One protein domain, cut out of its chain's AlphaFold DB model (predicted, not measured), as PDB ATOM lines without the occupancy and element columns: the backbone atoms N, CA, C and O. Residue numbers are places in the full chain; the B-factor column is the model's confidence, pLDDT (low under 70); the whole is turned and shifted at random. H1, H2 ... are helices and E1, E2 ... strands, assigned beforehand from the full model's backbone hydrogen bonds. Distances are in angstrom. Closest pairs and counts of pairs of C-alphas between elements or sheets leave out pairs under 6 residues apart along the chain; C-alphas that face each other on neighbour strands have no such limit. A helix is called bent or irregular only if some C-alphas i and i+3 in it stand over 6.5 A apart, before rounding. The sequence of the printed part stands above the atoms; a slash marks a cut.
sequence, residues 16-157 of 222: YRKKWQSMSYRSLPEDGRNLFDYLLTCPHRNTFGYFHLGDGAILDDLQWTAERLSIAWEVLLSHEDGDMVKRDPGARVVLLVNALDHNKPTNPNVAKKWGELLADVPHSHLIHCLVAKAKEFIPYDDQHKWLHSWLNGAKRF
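What this domain is: This is residues 16 to 157 of the 222 residues of an uncharacterized protein of marine sediment metagenome (UniProt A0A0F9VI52). A small three-stranded sheet sits in the middle of an elongated body, with helices H3, H4 and H5 toward one end and H7, H8 and H9 toward the other. In the second group H9 runs beside both H7 and H8, while the short H1 and H2 lie off to one side, past H3. The printed part has 142 residues, with named elements in the order H1 H2 H3 E1 H4 H5 E2 E3 H6 H7 H8 H9; the sheet runs E1, E3, E2, antiparallel throughout, and the class is mostly helix. The whole is compact, with a radius of gyration of the C-alphas of 15.6 A and spans of 49 by 31 by 23 A.

How they stand to each other: Start at inner strand E3, residues 93 to 96. Edge strand E1, residues 50 to 52, is its antiparallel neighbour, with N 51 and O 94 3.0 A apart, within hydrogen-bond range. Edge strand E2, residues 85 to 88, forms a hairpin with E3; there N 86 and O 95 are 2.8 A apart. H4, residues 55 to 62, and H5, residues 66 to 77, lie between E1 and E2 in a split strand-helix-strand unit, two strands running the same way with E3 between them; its crossover is right-handed. H5 only grazes the sheet with residues 73 to 77. H3, residues 30 to 41, touches H5, about perpendicular at 82 degrees, closest at the C-alphas of Gly 32 and Ala 72, 4.9 A. H4 and H5 only just touch, with 3 pairs of C-alphas within 8 A, closest at Leu 59 and Ala 66, 6.9 A. H2, residues 23 to 27, is close to but not clearly touching H3, and likewise H1, residues 17 to 21, to H2. H8, residues 127 to 135, only grazes the sheet with residues 127 to 130. It forms a helical hairpin with H9, residues 142 to 154, at a shallow tilt of 8 degrees, with the C-alphas of Val 131 and Leu 151 closest, 6.3 A. H7, residues 108 to 119, touches H9 at a shallow tilt of 5 degrees, the same way, closest at the C-alphas of Gly 115 and Trp 150, 5.8 A. H6, residues 99 to 102, is close to but not clearly touching H8. Every O i to N i+4 pair is within hydrogen-bond range in H2, H3, H4, H5, H7 and H8; H9 has 6 of 9, H1 has 0 of 1 but 2 of 2 O i to N i+3 pairs, and H6 is too short for such a pair.

Where its parts are: Find C-alpha 93 at (251.629, 225.605, 210.244), where E3 begins; it runs 10.2 A, and E2 10.5 A. H3 measures 16.5 A, H5 16.2 A and H7 16.9 A from first to last C-alpha. Look for C-alpha 17 at (230.224, 227.524, 223.765), where H1 begins. H9, 19.9 A long, ends at C-alpha 154, (253.091, 240.053, 208.808); it is irregular, with C-alphas 143 and 146 7.8 A apart.

The domain as a whole: The two C-alphas farthest apart, those of Thr 65 and Asp 142, are 51.0 A apart. The printed part has no cut, and no link is long. The mean pLDDT of the printed part is 86.5; look for values under 70 at residues 80 to 82, 138 to 143 and 146 to 157.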
ATOM      1  N   TYR A  16     234.732 228.871 223.024       86.44
ATOM      2  CA  TYR A  16     233.418 229.498 222.885       86.44
ATOM      3  C   TYR A  16     232.313 228.447 222.770       86.44
ATOM      4  O   TYR A  16     232.222 227.723 221.781       86.44
ATOM      5  N   ARG A  17     231.383 228.442 223.736       90.31
ATOM      6  CA  ARG A  17     230.224 227.524 223.765       90.31
ATOM      7  C   ARG A  17     229.369 227.560 222.495       90.31
ATOM      8  O   ARG A  17     228.740 226.563 222.159       90.31
ATOM      9  N   LYS A  18     229.372 228.684 221.766       87.94
ATOM     10  CA  LYS A  18     228.671 228.825 220.481       87.94
ATOM     11  C   LYS A  18     229.131 227.803 219.430       87.94
ATOM     12  O   LYS A  18     228.340 227.507 218.541       87.94
ATOM     13  N   LYS A  19     230.328 227.203 219.558       89.62
ATOM     14  CA  LYS A  19     230.787 226.134 218.651       89.62
ATOM     15  C   LYS A  19     229.785 224.981 218.550       89.62
ATOM     16  O   LYS A  19     229.531 224.490 217.462       89.62
ATOM     17  N   TRP A  20     229.119 224.629 219.654       92.50
ATOM     18  CA  TRP A  20     228.138 223.540 219.697       92.50
ATOM     19  C   TRP A  20     226.879 223.818 218.871       92.50
ATOM     20  O   TRP A  20     226.137 222.895 218.550       92.50
ATOM     21  N   GLN A  21     226.634 225.083 218.528       90.50
ATOM     22  CA  GLN A  21     225.527 225.516 217.679       90.50
ATOM     23  C   GLN A  21     225.969 225.749 216.227       90.50
ATOM     24  O   GLN A  21     225.108 225.871 215.358       90.50
ATOM     25  N   SER A  22     227.279 225.788 215.954       87.75
ATOM     26  CA  SER A  22     227.818 225.964 214.604       87.75
ATOM     27  C   SER A  22     227.459 224.768 213.727       87.75
ATOM     28  O   SER A  22     227.718 223.622 214.101       87.75
ATOM     29  N   MET A  23     226.877 225.031 212.554       88.44
ATOM     30  CA  MET A  23     226.553 223.975 211.593       88.44
ATOM     31  C   MET A  23     227.820 223.262 211.114       88.44
ATOM     32  O   MET A  23     227.838 222.032 211.066       88.44
ATOM     33  N   SER A  24     228.893 224.016 210.871       88.00
ATOM     34  CA  SER A  24     230.186 223.501 210.418       88.00
ATOM     35  C   SER A  24     230.787 222.526 211.432       88.00
ATOM     36  O   SER A  24     231.177 221.421 211.079       88.00
ATOM     37  N   TYR A  25     230.757 222.862 212.728       91.38
ATOM     38  CA  TYR A  25     231.232 221.951 213.778       91.38
ATOM     39  C   TYR A  25     230.318 220.725 213.940       91.38
ATOM     40  O   TYR A  25     230.782 219.594 214.080       91.38
ATOM     41  N   ARG A  26     228.995 220.927 213.907       91.31
ATOM     42  CA  ARG A  26     228.012 219.847 214.101       91.31
ATOM     43  C   ARG A  26     227.994 218.827 212.967       91.31
ATOM     44  O   ARG A  26     227.566 217.700 213.198       91.31
ATOM     45  N   SER A  27     228.427 219.187 211.772       91.00
ATOM     46  CA  SER A  27     228.470 218.269 210.629       91.00
ATOM     47  C   SER A  27     229.784 217.492 210.528       91.00
ATOM     48  O   SER A  27     229.844 216.526 209.774       91.00
ATOM     49  N   LEU A  28     230.802 217.834 211.329       92.06
ATOM     50  CA  LEU A  28     232.008 217.020 211.438       92.06
ATOM     51  C   LEU A  28     231.695 215.642 212.064       92.06
ATOM     52  O   LEU A  28     231.014 215.586 213.099       92.06
ATOM     53  N   PRO A  29     232.237 214.550 211.494       93.56
ATOM     54  CA  PRO A  29     232.413 213.263 212.161       93.56
ATOM     55  C   PRO A  29     233.195 213.383 213.473       93.56
ATOM     56  O   PRO A  29     233.890 214.371 213.709       93.56
ATOM     57  N   GLU A  30     233.116 212.350 214.311       94.56
ATOM     58  CA  GLU A  30     233.721 212.336 215.649       94.56
ATOM     59  C   GLU A  30     235.221 212.660 215.636       94.56
ATOM     60  O   GLU A  30     235.647 213.582 216.326       94.56
ATOM     61  N   ASP A  31     236.004 212.002 214.781       95.56
ATOM     62  CA  ASP A  31     237.445 212.264 214.674       95.56
ATOM     63  C   ASP A  31     237.750 213.684 214.175       95.56
ATOM     64  O   ASP A  31     238.671 214.329 214.669       95.56
ATOM     65  N   GLY A  32     236.935 214.224 213.265       94.19
ATOM     66  CA  GLY A  32     237.059 215.617 212.827       94.19
ATOM     67  C   GLY A  32     236.797 216.608 213.965       94.19
ATOM     68  O   GLY A  32     237.524 217.592 214.110       94.19
ATOM     69  N   ARG A  33     235.793 216.336 214.815       94.44
ATOM     70  CA  ARG A  33     235.516 217.148 216.014       94.44
ATOM     71  C   ARG A  33     236.627 217.027 217.045       94.44
ATOM     72  O   ARG A  33     237.040 218.049 217.575       94.44
ATOM     73  N   ASN A  34     237.121 215.817 217.296       96.88
ATOM     74  CA  ASN A  34     238.204 215.570 218.246       96.88
ATOM     75  C   ASN A  34     239.483 216.297 217.823       96.88
ATOM     76  O   ASN A  34     240.100 216.973 218.643       96.88
ATOM     77  N   LEU A  35     239.837 216.230 216.536       97.38
ATOM     78  CA  LEU A  35     240.969 216.977 216.001       97.38
ATOM     79  C   LEU A  35     240.744 218.487 216.129       97.38
ATOM     80  O   LEU A  35     241.623 219.191 216.614       97.38
ATOM     81  N   PHE A  36     239.572 219.001 215.747       95.62
ATOM     82  CA  PHE A  36     239.278 220.429 215.882       95.62
ATOM     83  C   PHE A  36     239.342 220.910 217.337       95.62
ATOM     84  O   PHE A  36     239.920 221.960 217.617       95.62
ATOM     85  N   ASP A  37     238.790 220.134 218.265       95.69
ATOM     86  CA  ASP A  37     238.803 220.436 219.692       95.69
ATOM     87  C   ASP A  37     240.223 220.433 220.249       95.69
ATOM     88  O   ASP A  37     240.593 221.379 220.941       95.69
ATOM     89  N   TYR A  38     241.044 219.458 219.859       96.94
ATOM     90  CA  TYR A  38     242.467 219.462 220.169       96.94
ATOM     91  C   TYR A  38     243.163 220.710 219.620       96.94
ATOM     92  O   TYR A  38     243.866 221.389 220.358       96.94
ATOM     93  N   LEU A  39     242.930 221.096 218.363       95.81
ATOM     94  CA  LEU A  39     243.555 222.295 217.792       95.81
ATOM     95  C   LEU A  39     243.164 223.580 218.536       95.81
ATOM     96  O   LEU A  39     243.960 224.519 218.587       95.81
ATOM     97  N   LEU A  40     241.964 223.634 219.121       93.69
ATOM     98  CA  LEU A  40     241.512 224.757 219.945       93.69
ATOM     99  C   LEU A  40     242.211 224.832 221.310       93.69
ATOM    100  O   LEU A  40     242.264 225.929 221.873       93.69
ATOM    101  N   THR A  41     242.721 223.710 221.827       93.19
ATOM    102  CA  THR A  41     243.210 223.585 223.212       93.19
ATOM    103  C   THR A  41     244.610 222.975 223.344       93.19
ATOM    104  O   THR A  41     245.034 222.634 224.445       93.19
ATOM    105  N   CYS A  42     245.319 222.741 222.239       93.62
ATOM    106  CA  CYS A  42     246.638 222.114 222.273       93.62
ATOM    107  C   CYS A  42     247.686 223.072 222.865       93.62
ATOM    108  O   CYS A  42     247.618 224.284 222.631       93.62
ATOM    109  N   PRO A  43     248.722 222.552 223.551       90.69
ATOM    110  CA  PRO A  43     249.761 223.382 224.171       90.69
ATOM    111  C   PRO A  43     250.611 224.152 223.148       90.69
ATOM    112  O   PRO A  43     251.332 225.083 223.499       90.69
ATOM    113  N   HIS A  44     250.527 223.777 221.871       90.75
ATOM    114  CA  HIS A  44     251.219 224.426 220.761       90.75
ATOM    115  C   HIS A  44     250.502 225.682 220.248       90.75
ATOM    116  O   HIS A  44     251.085 226.467 219.494       90.75
ATOM    117  N   ARG A  45     249.229 225.870 220.614       90.31
ATOM    118  CA  ARG A  45     248.404 226.960 220.102       90.31
ATOM    119  C   ARG A  45     248.872 228.306 220.655       90.31
ATOM    120  O   ARG A  45     249.161 228.459 221.836       90.31
ATOM    121  N   ASN A  46     248.828 229.333 219.807       89.31
ATOM    122  CA  ASN A  46     248.903 230.720 220.257       89.31
ATOM    123  C   ASN A  46     247.537 231.415 220.252       89.31
ATOM    124  O   ASN A  46     246.559 230.984 219.637       89.31
ATOM    125  N   THR A  47     247.480 232.555 220.935       84.50
ATOM    126  CA  THR A  47     246.234 233.285 221.193       84.50
ATOM    127  C   THR A  47     245.519 233.767 219.931       84.50
ATOM    128  O   THR A  47     244.297 233.896 219.955       84.50
ATOM    129  N   PHE A  48     246.250 234.022 218.842       87.81
ATOM    130  CA  PHE A  48     245.700 234.504 217.568       87.81
ATOM    131  C   PHE A  48     245.500 233.395 216.525       87.81
ATOM    132  O   PHE A  48     245.083 233.676 215.404       87.81
ATOM    133  N   GLY A  49     245.744 232.136 216.902       93.00
ATOM    134  CA  GLY A  49     245.379 230.959 216.124       93.00
ATOM    135  C   GLY A  49     246.241 230.676 214.899       93.00
ATOM    136  O   GLY A  49     245.759 229.967 214.031       93.00
ATOM    137  N   TYR A  50     247.472 231.181 214.809       94.19
ATOM    138  CA  TYR A  50     248.408 230.873 213.715       94.19
ATOM    139  C   TYR A  50     249.726 230.359 214.286       94.19
ATOM    140  O   TYR A  50     250.518 231.155 214.776       94.19
ATOM    141  N   PHE A  51     249.956 229.049 214.277       96.06
ATOM    142  CA  PHE A  51     251.019 228.437 215.079       96.06
ATOM    143  C   PHE A  51     251.671 227.237 214.387       96.06
ATOM    144  O   PHE A  51     251.110 226.642 213.467       96.06
ATOM    145  N   HIS A  52     252.879 226.899 214.840       95.94
ATOM    146  CA  HIS A  52     253.627 225.735 214.377       95.94
ATOM    147  C   HIS A  52     253.123 224.467 215.080       95.94
ATOM    148  O   HIS A  52     253.173 224.375 216.305       95.94
ATOM    149  N   LEU A  53     252.651 223.496 214.303       97.06
ATOM    150  CA  LEU A  53     252.179 222.200 214.777       97.06
ATOM    151  C   LEU A  53     252.386 221.142 213.682       97.06
ATOM    152  O   LEU A  53     251.745 221.166 212.629       97.06
ATOM    153  N   GLY A  54     253.312 220.215 213.930       96.56
ATOM    154  CA  GLY A  54     253.571 219.072 213.052       96.56
ATOM    155  C   GLY A  54     252.751 217.847 213.446       96.56
ATOM    156  O   GLY A  54     252.434 217.679 214.618       96.56
ATOM    157  N   ASP A  55     252.479 216.957 212.486       97.81
ATOM    158  CA  ASP A  55     251.660 215.757 212.731       97.81
ATOM    159  C   ASP A  55     252.214 214.863 213.837       97.81
ATOM    160  O   ASP A  55     251.427 214.313 214.587       97.81
ATOM    161  N   GLY A  56     253.539 214.757 213.992       97.44
ATOM    162  CA  GLY A  56     254.141 213.956 215.064       97.44
ATOM    163  C   GLY A  56     253.633 214.349 216.454       97.44
ATOM    164  O   GLY A  56     253.209 213.483 217.203       97.44
ATOM    165  N   ALA A  57     253.556 215.652 216.748       97.00
ATOM    166  CA  ALA A  57     253.027 216.129 218.026       97.00
ATOM    167  C   ALA A  57     251.535 215.796 218.195       97.00
ATOM    168  O   ALA A  57     251.105 215.423 219.275       97.00
ATOM    169  N   ILE A  58     250.753 215.869 217.114       98.31
ATOM    170  CA  ILE A  58     249.324 215.522 217.145       98.31
ATOM    171  C   ILE A  58     249.134 214.023 217.387       98.31
ATOM    172  O   ILE A  58     248.273 213.627 218.166       98.31
ATOM    173  N   LEU A  59     249.921 213.191 216.701       98.44
ATOM    174  CA  LEU A  59     249.893 211.739 216.854       98.44
ATOM    175  C   LEU A  59     250.258 211.338 218.280       98.44
ATOM    176  O   LEU A  59     249.545 210.527 218.869       98.44
ATOM    177  N   ASP A  60     251.310 211.945 218.828       98.06
ATOM    178  CA  ASP A  60     251.763 211.708 220.193       98.06
ATOM    179  C   ASP A  60     250.708 212.170 221.213       98.06
ATOM    180  O   ASP A  60     250.327 211.401 222.093       98.06
ATOM    181  N   ASP A  61     250.157 213.377 221.078       97.62
ATOM    182  CA  ASP A  61     249.184 213.910 222.039       97.62
ATOM    183  C   ASP A  61     247.847 213.156 222.011       97.62
ATOM    184  O   ASP A  61     247.255 212.878 223.056       97.62
ATOM    185  N   LEU A  62     247.352 212.822 220.815       97.25
ATOM    186  CA  LEU A  62     246.069 212.137 220.645       97.25
ATOM    187  C   LEU A  62     246.182 210.614 220.736       97.25
ATOM    188  O   LEU A  62     245.151 209.942 220.790       97.25
ATOM    189  N   GLN A  63     247.404 210.071 220.754       98.00
ATOM    190  CA  GLN A  63     247.680 208.631 220.685       98.00
ATOM    191  C   GLN A  63     247.013 207.994 219.454       98.00
ATOM    192  O   GLN A  63     246.348 206.956 219.527       98.00
ATOM    193  N   TRP A  64     247.123 208.668 218.310       98.25
ATOM    194  CA  TRP A  64     246.507 208.249 217.050       98.25
ATOM    195  C   TRP A  64     247.518 207.613 216.105       98.25
ATOM    196  O   TRP A  64     248.720 207.851 216.188       98.25
ATOM    197  N   THR A  65     247.013 206.825 215.154       98.50
ATOM    198  CA  THR A  65     247.815 206.382 214.011       98.50
ATOM    199  C   THR A  65     247.839 207.456 212.923       98.50
ATOM    200  O   THR A  65     246.940 208.301 212.837       98.50
ATOM    201  N   ALA A  66     248.857 207.405 212.061       98.19
ATOM    202  CA  ALA A  66     248.999 208.333 210.941       98.19
ATOM    203  C   ALA A  66     247.797 208.275 209.987       98.19
ATOM    204  O   ALA A  66     247.333 209.309 209.509       98.19
ATOM    205  N   GLU A  67     247.249 207.079 209.758       98.25
ATOM    206  CA  GLU A  67     246.086 206.860 208.896       98.25
ATOM    207  C   GLU A  67     244.846 207.549 209.467       98.25
ATOM    208  O   GLU A  67     244.146 208.262 208.746       98.25
ATOM    209  N   ARG A  68     244.600 207.397 210.777       98.12
ATOM    210  CA  ARG A  68     243.464 208.038 211.452       98.12
ATOM    211  C   ARG A  68     243.572 209.559 211.393       98.12
ATOM    212  O   ARG A  68     242.599 210.228 211.049       98.12
ATOM    213  N   LEU A  69     244.759 210.100 211.673       98.31
ATOM    214  CA  LEU A  69     245.001 211.541 211.595       98.31
ATOM    215  C   LEU A  69     244.831 212.073 210.165       98.31
ATOM    216  O   LEU A  69     244.245 213.137 209.979       98.31
ATOM    217  N   SER A  70     245.298 211.331 209.157       97.25
ATOM    218  CA  SER A  70     245.136 211.708 207.750       97.25
ATOM    219  C   SER A  70     243.661 211.833 207.366       97.25
ATOM    220  O   SER A  70     243.276 212.835 206.768       97.25
ATOM    221  N   ILE A  71     242.828 210.859 207.750       96.44
ATOM    222  CA  ILE A  71     241.380 210.887 207.488       96.44
ATOM    223  C   ILE A  71     240.723 212.060 208.227       96.44
ATOM    224  O   ILE A  71     239.906 212.780 207.652       96.44
ATOM    225  N   ALA A  72     241.090 212.288 209.492       96.06
ATOM    226  CA  ALA A  72     240.553 213.397 210.276       96.06
ATOM    227  C   ALA A  72     240.895 214.763 209.656       96.06
ATOM    228  O   ALA A  72     240.028 215.637 209.588       96.06
ATOM    229  N   TRP A  73     242.129 214.939 209.166       95.56
ATOM    230  CA  TRP A  73     242.528 216.136 208.427       95.56
ATOM    231  C   TRP A  73     241.758 216.295 207.124       95.56
ATOM    232  O   TRP A  73     241.286 217.395 206.853       95.56
ATOM    233  N   GLU A  74     241.617 215.227 206.336       92.94
ATOM    234  CA  GLU A  74     240.869 215.259 205.078       92.94
ATOM    235  C   GLU A  74     239.446 215.764 205.316       92.94
ATOM    236  O   GLU A  74     239.044 216.756 204.719       92.94
ATOM    237  N   VAL A  75     238.742 215.171 206.279       91.69
ATOM    238  CA  VAL A  75     237.379 215.555 206.662       91.69
ATOM    239  C   VAL A  75     237.296 216.992 207.185       91.69
ATOM    240  O   VAL A  75     236.370 217.728 206.842       91.69
ATOM    241  N   LEU A  76     238.240 217.402 208.040       92.06
ATOM    242  CA  LEU A  76     238.243 218.742 208.631       92.06
ATOM    243  C   LEU A  76     238.518 219.830 207.579       92.06
ATOM    244  O   LEU A  76     237.979 220.931 207.691       92.06
ATOM    245  N   LEU A  77     239.341 219.525 206.570       90.88
ATOM    246  CA  LEU A  77     239.731 220.448 205.501       90.88
ATOM    247  C   LEU A  77     238.782 220.416 204.293       90.88
ATOM    248  O   LEU A  77     238.690 221.416 203.584       90.88
ATOM    249  N   SER A  78     238.084 219.302 204.047       84.44
ATOM    250  CA  SER A  78     237.131 219.145 202.939       84.44
ATOM    251  C   SER A  78     235.753 219.731 203.233       84.44
ATOM    252  O   SER A  78     234.873 219.696 202.375       84.44
ATOM    253  N   HIS A  79     235.523 220.190 204.462       70.81
ATOM    254  CA  HIS A  79     234.236 220.725 204.874       70.81
ATOM    255  C   HIS A  79     233.895 221.983 204.063       70.81
ATOM    256  O   HIS A  79     234.707 222.903 203.997       70.81
ATOM    257  N   GLU A  80     232.712 222.019 203.436       58.72
ATOM    258  CA  GLU A  80     232.297 223.088 202.506       58.72
ATOM    259  C   GLU A  80     232.288 224.481 203.151       58.72
ATOM    260  O   GLU A  80     232.483 225.479 202.458       58.72
ATOM    261  N   ASP A  81     232.154 224.552 204.479       57.47
ATOM    262  CA  ASP A  81     232.246 225.808 205.221       57.47
ATOM    263  C   ASP A  81     233.694 226.287 205.442       57.47
ATOM    264  O   ASP A  81     233.852 227.345 206.039       57.47
ATOM    265  N   GLY A  82     234.725 225.537 205.003       55.34
ATOM    266  CA  GLY A  82     236.102 225.936 204.608       55.34
ATOM    267  C   GLY A  82     236.974 226.811 205.530       55.34
ATOM    268  O   GLY A  82     238.161 227.045 205.256       55.34
ATOM    269  N   ASP A  83     236.411 227.297 206.627       71.44
ATOM    270  CA  ASP A  83     236.848 228.477 207.369       71.44
ATOM    271  C   ASP A  83     236.879 228.206 208.874       71.44
ATOM    272  O   ASP A  83     236.851 229.124 209.688       71.44
ATOM    273  N   MET A  84     236.953 226.938 209.284       88.88
ATOM    274  CA  MET A  84     237.318 226.610 210.665       88.88
ATOM    275  C   MET A  84     238.838 226.544 210.810       88.88
ATOM    276  O   MET A  84     239.409 227.203 211.683       88.88
ATOM    277  N   VAL A  85     239.496 225.784 209.929       93.56
ATOM    278  CA  VAL A  85     240.931 225.499 209.996       93.56
ATOM    279  C   VAL A  85     241.543 225.515 208.602       93.56
ATOM    280  O   VAL A  85     240.952 225.023 207.646       93.56
ATOM    281  N   LYS A  86     242.759 226.045 208.493       94.38
ATOM    282  CA  LYS A  86     243.643 225.863 207.340       94.38
ATOM    283  C   LYS A  86     244.979 225.316 207.829       94.38
ATOM    284  O   LYS A  86     245.387 225.591 208.958       94.38
ATOM    285  N   ARG A  87     245.668 224.552 206.987       94.62
ATOM    286  CA  ARG A  87     246.964 223.956 207.322       94.62
ATOM    287  C   ARG A  87     247.921 223.999 206.135       94.62
ATOM    288  O   ARG A  87     247.503 223.822 204.997       94.62
ATOM    289  N   ASP A  88     249.194 224.210 206.441       95.19
ATOM    290  CA  ASP A  88     250.334 224.036 205.549       95.19
ATOM    291  C   ASP A  88     251.183 222.878 206.099       95.19
ATOM    292  O   ASP A  88     251.930 223.063 207.067       95.19
ATOM    293  N   PRO A  89     251.044 221.658 205.548       94.00
ATOM    294  CA  PRO A  89     251.797 220.501 206.023       94.00
ATOM    295  C   PRO A  89     253.313 220.647 205.840       94.00
ATOM    296  O   PRO A  89     254.070 220.116 206.651       94.00
ATOM    297  N   GLY A  90     253.757 221.382 204.810       95.00
ATOM    298  CA  GLY A  90     255.175 221.568 204.492       95.00
ATOM    299  C   GLY A  90     255.877 222.463 205.508       95.00
ATOM    300  O   GLY A  90     256.927 222.096 206.035       95.00
ATOM    301  N   ALA A  91     255.260 223.598 205.840       94.88
ATOM    302  CA  ALA A  91     255.743 224.495 206.891       94.88
ATOM    303  C   ALA A  91     255.349 224.042 208.309       94.88
ATOM    304  O   ALA A  91     255.826 224.614 209.289       94.88
ATOM    305  N   ARG A  92     254.474 223.030 208.419       97.06
ATOM    306  CA  ARG A  92     253.868 222.554 209.673       97.06
ATOM    307  C   ARG A  92     253.155 223.680 210.419       97.06
ATOM    308  O   ARG A  92     253.326 223.853 211.621       97.06
ATOM    309  N   VAL A  93     252.371 224.467 209.691       96.62
ATOM    310  CA  VAL A  93     251.629 225.605 210.244       96.62
ATOM    311  C   VAL A  93     250.137 225.325 210.193       96.62
ATOM    312  O   VAL A  93     249.617 224.859 209.177       96.62
ATOM    313  N   VAL A  94     249.443 225.647 211.281       96.75
ATOM    314  CA  VAL A  94     247.983 225.597 211.386       96.75
ATOM    315  C   VAL A  94     247.443 227.006 211.617       96.75
ATOM    316  O   VAL A  94     248.000 227.782 212.393       96.75
ATOM    317  N   LEU A  95     246.340 227.323 210.941       95.31
ATOM    318  CA  LEU A  95     245.557 228.538 211.118       95.31
ATOM    319  C   LEU A  95     244.123 228.185 211.530       95.31
ATOM    320  O   LEU A  95     243.369 227.621 210.741       95.31
ATOM    321  N   LEU A  96     243.722 228.594 212.728       94.62
ATOM    322  CA  LEU A  96     242.330 228.662 213.163       94.62
ATOM    323  C   LEU A  96     241.723 229.967 212.640       94.62
ATOM    324  O   LEU A  96     241.955 231.044 213.191       94.62
ATOM    325  N   VAL A  97     240.954 229.880 211.560       91.25
ATOM    326  CA  VAL A  97     240.564 231.042 210.740       91.25
ATOM    327  C   VAL A  97     239.760 232.078 211.537       91.25
ATOM    328  O   VAL A  97     239.991 233.275 211.396       91.25
ATOM    329  N   ASN A  98     238.889 231.631 212.443       88.31
ATOM    330  CA  ASN A  98     238.047 232.518 213.257       88.31
ATOM    331  C   ASN A  98     238.661 232.864 214.624       88.31
ATOM    332  O   ASN A  98     238.002 233.470 215.468       88.31
ATOM    333  N   ALA A  99     239.927 232.510 214.883       90.00
ATOM    334  CA  ALA A  99     240.560 232.814 216.169       90.00
ATOM    335  C   ALA A  99     240.569 234.320 216.472       90.00
ATOM    336  O   ALA A  99     240.337 234.706 217.616       90.00
ATOM    337  N   LEU A 100     240.754 235.166 215.454       87.56
ATOM    338  CA  LEU A 100     240.728 236.624 215.600       87.56
ATOM    339  C   LEU A 100     239.322 237.206 215.819       87.56
ATOM    340  O   LEU A 100     239.210 238.259 216.439       87.56
ATOM    341  N   ASP A 101     238.252 236.540 215.372       86.50
ATOM    342  CA  ASP A 101     236.877 236.970 215.685       86.50
ATOM    343  C   ASP A 101     236.605 236.888 217.184       86.50
ATOM    344  O   ASP A 101     235.939 237.739 217.780       86.50
ATOM    345  N   HIS A 102     237.138 235.827 217.779       84.12
ATOM    346  CA  HIS A 102     236.966 235.475 219.171       84.12
ATOM    347  C   HIS A 102     237.952 236.211 220.074       84.12
ATOM    348  O   HIS A 102     237.571 236.716 221.127       84.12
ATOM    349  N   ASN A 103     239.204 236.319 219.642       85.25
ATOM    350  CA  ASN A 103     240.277 236.890 220.428       85.25
ATOM    351  C   ASN A 103     240.951 238.013 219.644       85.25
ATOM    352  O   ASN A 103     241.909 237.783 218.913       85.25
ATOM    353  N   LYS A 104     240.423 239.231 219.782       84.69
ATOM    354  CA  LYS A 104     241.003 240.444 219.190       84.69
ATOM    355  C   LYS A 104     242.091 241.000 220.110       84.69
ATOM    356  O   LYS A 104     241.949 240.914 221.331       84.69
ATOM    357  N   PRO A 105     243.154 241.615 219.568       82.69
ATOM    358  CA  PRO A 105     244.156 242.256 220.404       82.69
ATOM    359  C   PRO A 105     243.505 243.438 221.128       82.69
ATOM    360  O   PRO A 105     242.977 244.355 220.506       82.69
ATOM    361  N   THR A 106     243.522 243.409 222.457       83.38
ATOM    362  CA  THR A 106     242.799 244.389 223.281       83.38
ATOM    363  C   THR A 106     243.535 245.719 223.426       83.38
ATOM    364  O   THR A 106     242.930 246.711 223.818       83.38
ATOM    365  N   ASN A 107     244.843 245.753 223.147       82.88
ATOM    366  CA  ASN A 107     245.683 246.944 223.256       82.88
ATOM    367  C   ASN A 107     246.982 246.808 222.420       82.88
ATOM    368  O   ASN A 107     247.310 245.699 221.979       82.88
ATOM    369  N   PRO A 108     247.764 247.898 222.252       79.94
ATOM    370  CA  PRO A 108     248.989 247.894 221.449       79.94
ATOM    371  C   PRO A 108     250.060 246.889 221.875       79.94
ATOM    372  O   PRO A 108     250.740 246.308 221.027       79.94
ATOM    373  N   ASN A 109     250.204 246.655 223.180       83.12
ATOM    374  CA  ASN A 109     251.206 245.729 223.704       83.12
ATOM    375  C   ASN A 109     250.873 244.280 223.327       83.12
ATOM    376  O   ASN A 109     251.781 243.500 223.044       83.12
ATOM    377  N   VAL A 110     249.581 243.934 223.260       84.25
ATOM    378  CA  VAL A 110     249.134 242.599 222.840       84.25
ATOM    379  C   VAL A 110     249.513 242.323 221.387       84.25
ATOM    380  O   VAL A 110     250.130 241.291 221.136       84.25
ATOM    381  N   ALA A 111     249.250 243.226 220.430       82.31
ATOM    382  CA  ALA A 111     249.702 242.946 219.057       82.31
ATOM    383  C   ALA A 111     251.209 243.042 218.884       82.31
ATOM    384  O   ALA A 111     251.740 242.340 218.029       82.31
ATOM    385  N   LYS A 112     251.915 243.867 219.668       80.56
ATOM    386  CA  LYS A 112     253.379 243.825 219.656       80.56
ATOM    387  C   LYS A 112     253.866 242.416 220.012       80.56
ATOM    388  O   LYS A 112     254.608 241.827 219.231       80.56
ATOM    389  N   LYS A 113     253.364 241.848 221.116       83.31
ATOM    390  CA  LYS A 113     253.672 240.471 221.533       83.31
ATOM    391  C   LYS A 113     253.253 239.438 220.482       83.31
ATOM    392  O   LYS A 113     253.962 238.467 220.261       83.31
ATOM    393  N   TRP A 114     252.122 239.631 219.803       86.88
ATOM    394  CA  TRP A 114     251.734 238.745 218.698       86.88
ATOM    395  C   TRP A 114     252.659 238.859 217.491       86.88
ATOM    396  O   TRP A 114     252.891 237.860 216.827       86.88
ATOM    397  N   GLY A 115     253.190 240.047 217.202       82.38
ATOM    398  CA  GLY A 115     254.212 240.233 216.175       82.38
ATOM    399  C   GLY A 115     255.501 239.482 216.496       82.38
ATOM    400  O   GLY A 115     256.078 238.880 215.598       82.38
ATOM    401  N   GLU A 116     255.910 239.476 217.767       83.50
ATOM    402  CA  GLU A 116     257.045 238.683 218.258       83.50
ATOM    403  C   GLU A 116     256.762 237.179 218.112       83.50
ATOM    404  O   GLU A 116     257.515 236.486 217.441       83.50
ATOM    405  N   LEU A 117     255.616 236.697 218.611       85.31
ATOM    406  CA  LEU A 117     255.210 235.291 218.467       85.31
ATOM    407  C   LEU A 117     255.105 234.845 217.006       85.31
ATOM    408  O   LEU A 117     255.409 233.704 216.684       85.31
ATOM    409  N   LEU A 118     254.643 235.727 216.120       86.44
ATOM    410  CA  LEU A 118     254.545 235.439 214.696       86.44
ATOM    411  C   LEU A 118     255.930 235.266 214.059       86.44
ATOM    412  O   LEU A 118     256.063 234.449 213.154       86.44
ATOM    413  N   ALA A 119     256.945 236.001 214.526       83.81
ATOM    414  CA  ALA A 119     258.324 235.863 214.055       83.81
ATOM    415  C   ALA A 119     258.938 234.494 214.391       83.81
ATOM    416  O   ALA A 119     259.814 234.036 213.659       83.81
ATOM    417  N   ASP A 120     258.443 233.833 215.439       86.12
ATOM    418  CA  ASP A 120     258.882 232.494 215.847       86.12
ATOM    419  C   ASP A 120     258.179 231.363 215.069       86.12
ATOM    420  O   ASP A 120     258.591 230.203 215.142       86.12
ATOM    421  N   VAL A 121     257.117 231.665 214.310       89.62
ATOM    422  CA  VAL A 121     256.408 230.673 213.486       89.62
ATOM    423  C   VAL A 121     257.096 230.541 212.118       89.62
ATOM    424  O   VAL A 121     257.393 231.560 211.486       89.62
ATOM    425  N   PRO A 122     257.325 229.312 211.605       91.25
ATOM    426  CA  PRO A 122     257.885 229.111 210.274       91.25
ATOM    427  C   PRO A 122     257.093 229.822 209.176       91.25
ATOM    428  O   PRO A 122     255.873 229.973 209.243       91.25
ATOM    429  N   HIS A 123     257.797 230.217 208.116       90.06
ATOM    430  CA  HIS A 123     257.171 230.859 206.967       90.06
ATOM    431  C   HIS A 123     256.175 229.908 206.291       90.06
ATOM    432  O   HIS A 123     256.536 228.796 205.914       90.06
ATOM    433  N   SER A 124     254.943 230.373 206.090       92.56
ATOM    434  CA  SER A 124     253.880 229.608 205.439       92.56
ATOM    435  C   SER A 124     252.994 230.505 204.583       92.56
ATOM    436  O   SER A 124     252.727 231.661 204.926       92.56
ATOM    437  N   HIS A 125     252.444 229.939 203.506       90.12
ATOM    438  CA  HIS A 125     251.480 230.619 202.640       90.12
ATOM    439  C   HIS A 125     250.205 231.075 203.351       90.12
ATOM    440  O   HIS A 125     249.531 232.002 202.895       90.12
ATOM    441  N   LEU A 126     249.885 230.467 204.492       92.38
ATOM    442  CA  LEU A 126     248.717 230.815 205.293       92.38
ATOM    443  C   LEU A 126     248.797 232.211 205.915       92.38
ATOM    444  O   LEU A 126     247.774 232.732 206.367       92.38
ATOM    445  N   ILE A 127     249.973 232.854 205.902       89.50
ATOM    446  CA  ILE A 127     250.124 234.221 206.405       89.50
ATOM    447  C   ILE A 127     249.187 235.201 205.688       89.50
ATOM    448  O   ILE A 127     248.661 236.129 206.301       89.50
ATOM    449  N   HIS A 128     248.893 234.962 204.406       87.12
ATOM    450  CA  HIS A 128     247.959 235.781 203.639       87.12
ATOM    451  C   HIS A 128     246.528 235.697 204.170       87.12
ATOM    452  O   HIS A 128     245.851 236.723 204.234       87.12
ATOM    453  N   CYS A 129     246.090 234.514 204.606       89.62
ATOM    454  CA  CYS A 129     244.781 234.321 205.225       89.62
ATOM    455  C   CYS A 129     244.701 235.042 206.576       89.62
ATOM    456  O   CYS A 129     243.736 235.763 206.822       89.62
ATOM    457  N   LEU A 130     245.743 234.924 207.412       89.38
ATOM    458  CA  LEU A 130     245.814 235.646 208.686       89.38
ATOM    459  C   LEU A 130     245.763 237.165 208.469       89.38
ATOM    460  O   LEU A 130     244.995 237.861 209.128       89.38
ATOM    461  N   VAL A 131     246.547 237.686 207.518       86.56
ATOM    462  CA  VAL A 131     246.579 239.118 207.183       86.56
ATOM    463  C   VAL A 131     245.238 239.597 206.629       86.56
ATOM    464  O   VAL A 131     244.819 240.706 206.959       86.56
ATOM    465  N   ALA A 132     244.571 238.807 205.784       86.38
ATOM    466  CA  ALA A 132     243.244 239.138 205.271       86.38
ATOM    467  C   ALA A 132     242.234 239.252 206.419       86.38
ATOM    468  O   ALA A 132     241.597 240.293 206.560       86.38
ATOM    469  N   LYS A 133     242.200 238.248 207.300       86.81
ATOM    470  CA  LYS A 133     241.307 238.210 208.459       86.81
ATOM    471  C   LYS A 133     241.571 239.354 209.435       86.81
ATOM    472  O   LYS A 133     240.659 240.045 209.867       86.81
ATOM    473  N   ALA A 134     242.837 239.620 209.736       84.38
ATOM    474  CA  ALA A 134     243.226 240.705 210.627       84.38
ATOM    475  C   ALA A 134     242.805 242.092 210.109       84.38
ATOM    476  O   ALA A 134     242.496 242.963 210.918       84.38
ATOM    477  N   LYS A 135     242.737 242.308 208.786       82.62
ATOM    478  CA  LYS A 135     242.247 243.575 208.213       82.62
ATOM    479  C   LYS A 135     240.763 243.832 208.483       82.62
ATOM    480  O   LYS A 135     240.383 244.996 208.516       82.62
ATOM    481  N   GLU A 136     239.946 242.798 208.694       82.56
ATOM    482  CA  GLU A 136     238.504 242.949 208.964       82.56
ATOM    483  C   GLU A 136     238.222 243.680 210.285       82.56
ATOM    484  O   GLU A 136     237.176 244.307 210.436       82.56
ATOM    485  N   PHE A 137     239.155 243.633 211.244       72.81
ATOM    486  CA  PHE A 137     238.956 244.180 212.593       72.81
ATOM    487  C   PHE A 137     239.796 245.411 212.894       72.81
ATOM    488  O   PHE A 137     239.869 245.805 214.054       72.81
ATOM    489  N   ILE A 138     240.454 245.996 211.893       67.62
ATOM    490  CA  ILE A 138     241.260 247.199 212.086       67.62
ATOM    491  C   ILE A 138     240.414 248.396 211.675       67.62
ATOM    492  O   ILE A 138     240.222 248.614 210.474       67.62
ATOM    493  N   PRO A 139     239.904 249.181 212.640       66.31
ATOM    494  CA  PRO A 139     239.316 250.458 212.309       66.31
ATOM    495  C   PRO A 139     240.413 251.349 211.728       66.31
ATOM    496  O   PRO A 139     241.540 251.391 212.227       66.31
ATOM    497  N   TYR A 140     240.087 252.057 210.650       62.34
ATOM    498  CA  TYR A 140     240.993 253.045 210.086       62.34
ATOM    499  C   TYR A 140     240.910 254.329 210.916       62.34
ATOM    500  O   TYR A 140     240.132 255.231 210.608       62.34
ATOM    501  N   ASP A 141     241.682 254.388 211.999       69.31
ATOM    502  CA  ASP A 141     241.801 255.572 212.845       69.31
ATOM    503  C   ASP A 141     243.215 255.731 213.440       69.31
ATOM    504  O   ASP A 141     244.060 254.827 213.404       69.31
ATOM    505  N   ASP A 142     243.489 256.918 213.986       64.75
ATOM    506  CA  ASP A 142     244.792 257.257 214.560       64.75
ATOM    507  C   ASP A 142     245.147 256.438 215.814       64.75
ATOM    508  O   ASP A 142     246.332 256.254 216.105       64.75
ATOM    509  N   GLN A 143     244.150 255.913 216.536       63.84
ATOM    510  CA  GLN A 143     244.336 255.130 217.762       63.84
ATOM    511  C   GLN A 143     244.780 253.688 217.467       63.84
ATOM    512  O   GLN A 143     245.416 253.054 218.313       63.84
ATOM    513  N   HIS A 144     244.515 253.186 216.257       71.06
ATOM    514  CA  HIS A 144     244.808 251.813 215.833       71.06
ATOM    515  C   HIS A 144     245.981 251.701 214.842       71.06
ATOM    516  O   HIS A 144     246.271 250.616 214.335       71.06
ATOM    517  N   LYS A 145     246.752 252.781 214.626       71.31
ATOM    518  CA  LYS A 145     247.971 252.783 213.780       71.31
ATOM    519  C   LYS A 145     248.958 251.646 214.086       71.31
ATOM    520  O   LYS A 145     249.626 251.146 213.179       71.31
ATOM    521  N   TRP A 146     249.040 251.198 215.337       64.00
ATOM    522  CA  TRP A 146     249.902 250.085 215.757       64.00
ATOM    523  C   TRP A 146     249.495 248.733 215.144       64.00
ATOM    524  O   TRP A 146     250.376 247.937 214.812       64.00
ATOM    525  N   LEU A 147     248.199 248.491 214.905       68.25
ATOM    526  CA  LEU A 147     247.717 247.282 214.222       68.25
ATOM    527  C   LEU A 147     248.193 247.229 212.774       68.25
ATOM    528  O   LEU A 147     248.573 246.168 212.278       68.25
ATOM    529  N   HIS A 148     248.241 248.382 212.104       69.44
ATOM    530  CA  HIS A 148     248.782 248.469 210.753       69.44
ATOM    531  C   HIS A 148     250.282 248.144 210.712       69.44
ATOM    532  O   HIS A 148     250.736 247.523 209.752       69.44
ATOM    533  N   SER A 149     251.049 248.494 211.751       66.62
ATOM    534  CA  SER A 149     252.466 248.111 211.853       66.62
ATOM    535  C   SER A 149     252.642 246.599 212.012       66.62
ATOM    536  O   SER A 149     253.460 246.011 211.305       66.62
ATOM    537  N   TRP A 150     251.850 245.960 212.880       68.69
ATOM    538  CA  TRP A 150     251.834 244.499 213.025       68.69
ATOM    539  C   TRP A 150     251.469 243.804 211.706       68.69
ATOM    540  O   TRP A 150     252.212 242.944 211.237       68.69
ATOM    541  N   LEU A 151     250.407 244.261 211.030       69.19
ATOM    542  CA  LEU A 151     250.031 243.762 209.705       69.19
ATOM    543  C   LEU A 151     251.138 243.925 208.663       69.19
ATOM    544  O   LEU A 151     251.324 243.060 207.813       69.19
ATOM    545  N   ASN A 152     251.842 245.055 208.669       68.06
ATOM    546  CA  ASN A 152     252.921 245.296 207.719       68.06
ATOM    547  C   ASN A 152     254.150 244.425 208.020       68.06
ATOM    548  O   ASN A 152     254.827 244.009 207.083       68.06
ATOM    549  N   GLY A 153     254.397 244.090 209.290       65.44
ATOM    550  CA  GLY A 153     255.346 243.045 209.682       65.44
ATOM    551  C   GLY A 153     254.923 241.666 209.172       65.44
ATOM    552  O   GLY A 153     255.716 240.986 208.535       65.44
ATOM    553  N   ALA A 154     253.646 241.304 209.329       61.66
ATOM    554  CA  ALA A 154     253.091 240.053 208.808       61.66
ATOM    555  C   ALA A 154     253.166 239.950 207.268       61.66
ATOM    556  O   ALA A 154     253.339 238.867 206.722       61.66
ATOM    557  N   LYS A 155     253.108 241.072 206.538       60.00
ATOM    558  CA  LYS A 155     253.334 241.107 205.077       60.00
ATOM    559  C   LYS A 155     254.802 240.956 204.662       60.00
ATOM    560  O   LYS A 155     255.054 240.719 203.486       60.00
ATOM    561  N   ARG A 156     255.760 241.174 205.574       58.50
ATOM    562  CA  ARG A 156     257.200 241.006 205.303       58.50
ATOM    563  C   ARG A 156     257.645 239.547 205.356       58.50
ATOM    564  O   ARG A 156     258.764 239.266 204.940       58.50
ATOM    565  N   PHE A 157     256.778 238.633 205.794       55.31
ATOM    566  CA  PHE A 157     256.953 237.215 205.512       55.31
ATOM    567  C   PHE A 157     256.903 237.042 203.987       55.31
ATOM    568  O   PHE A 157     255.938 237.497 203.364       55.31
TER     569      PHE A 157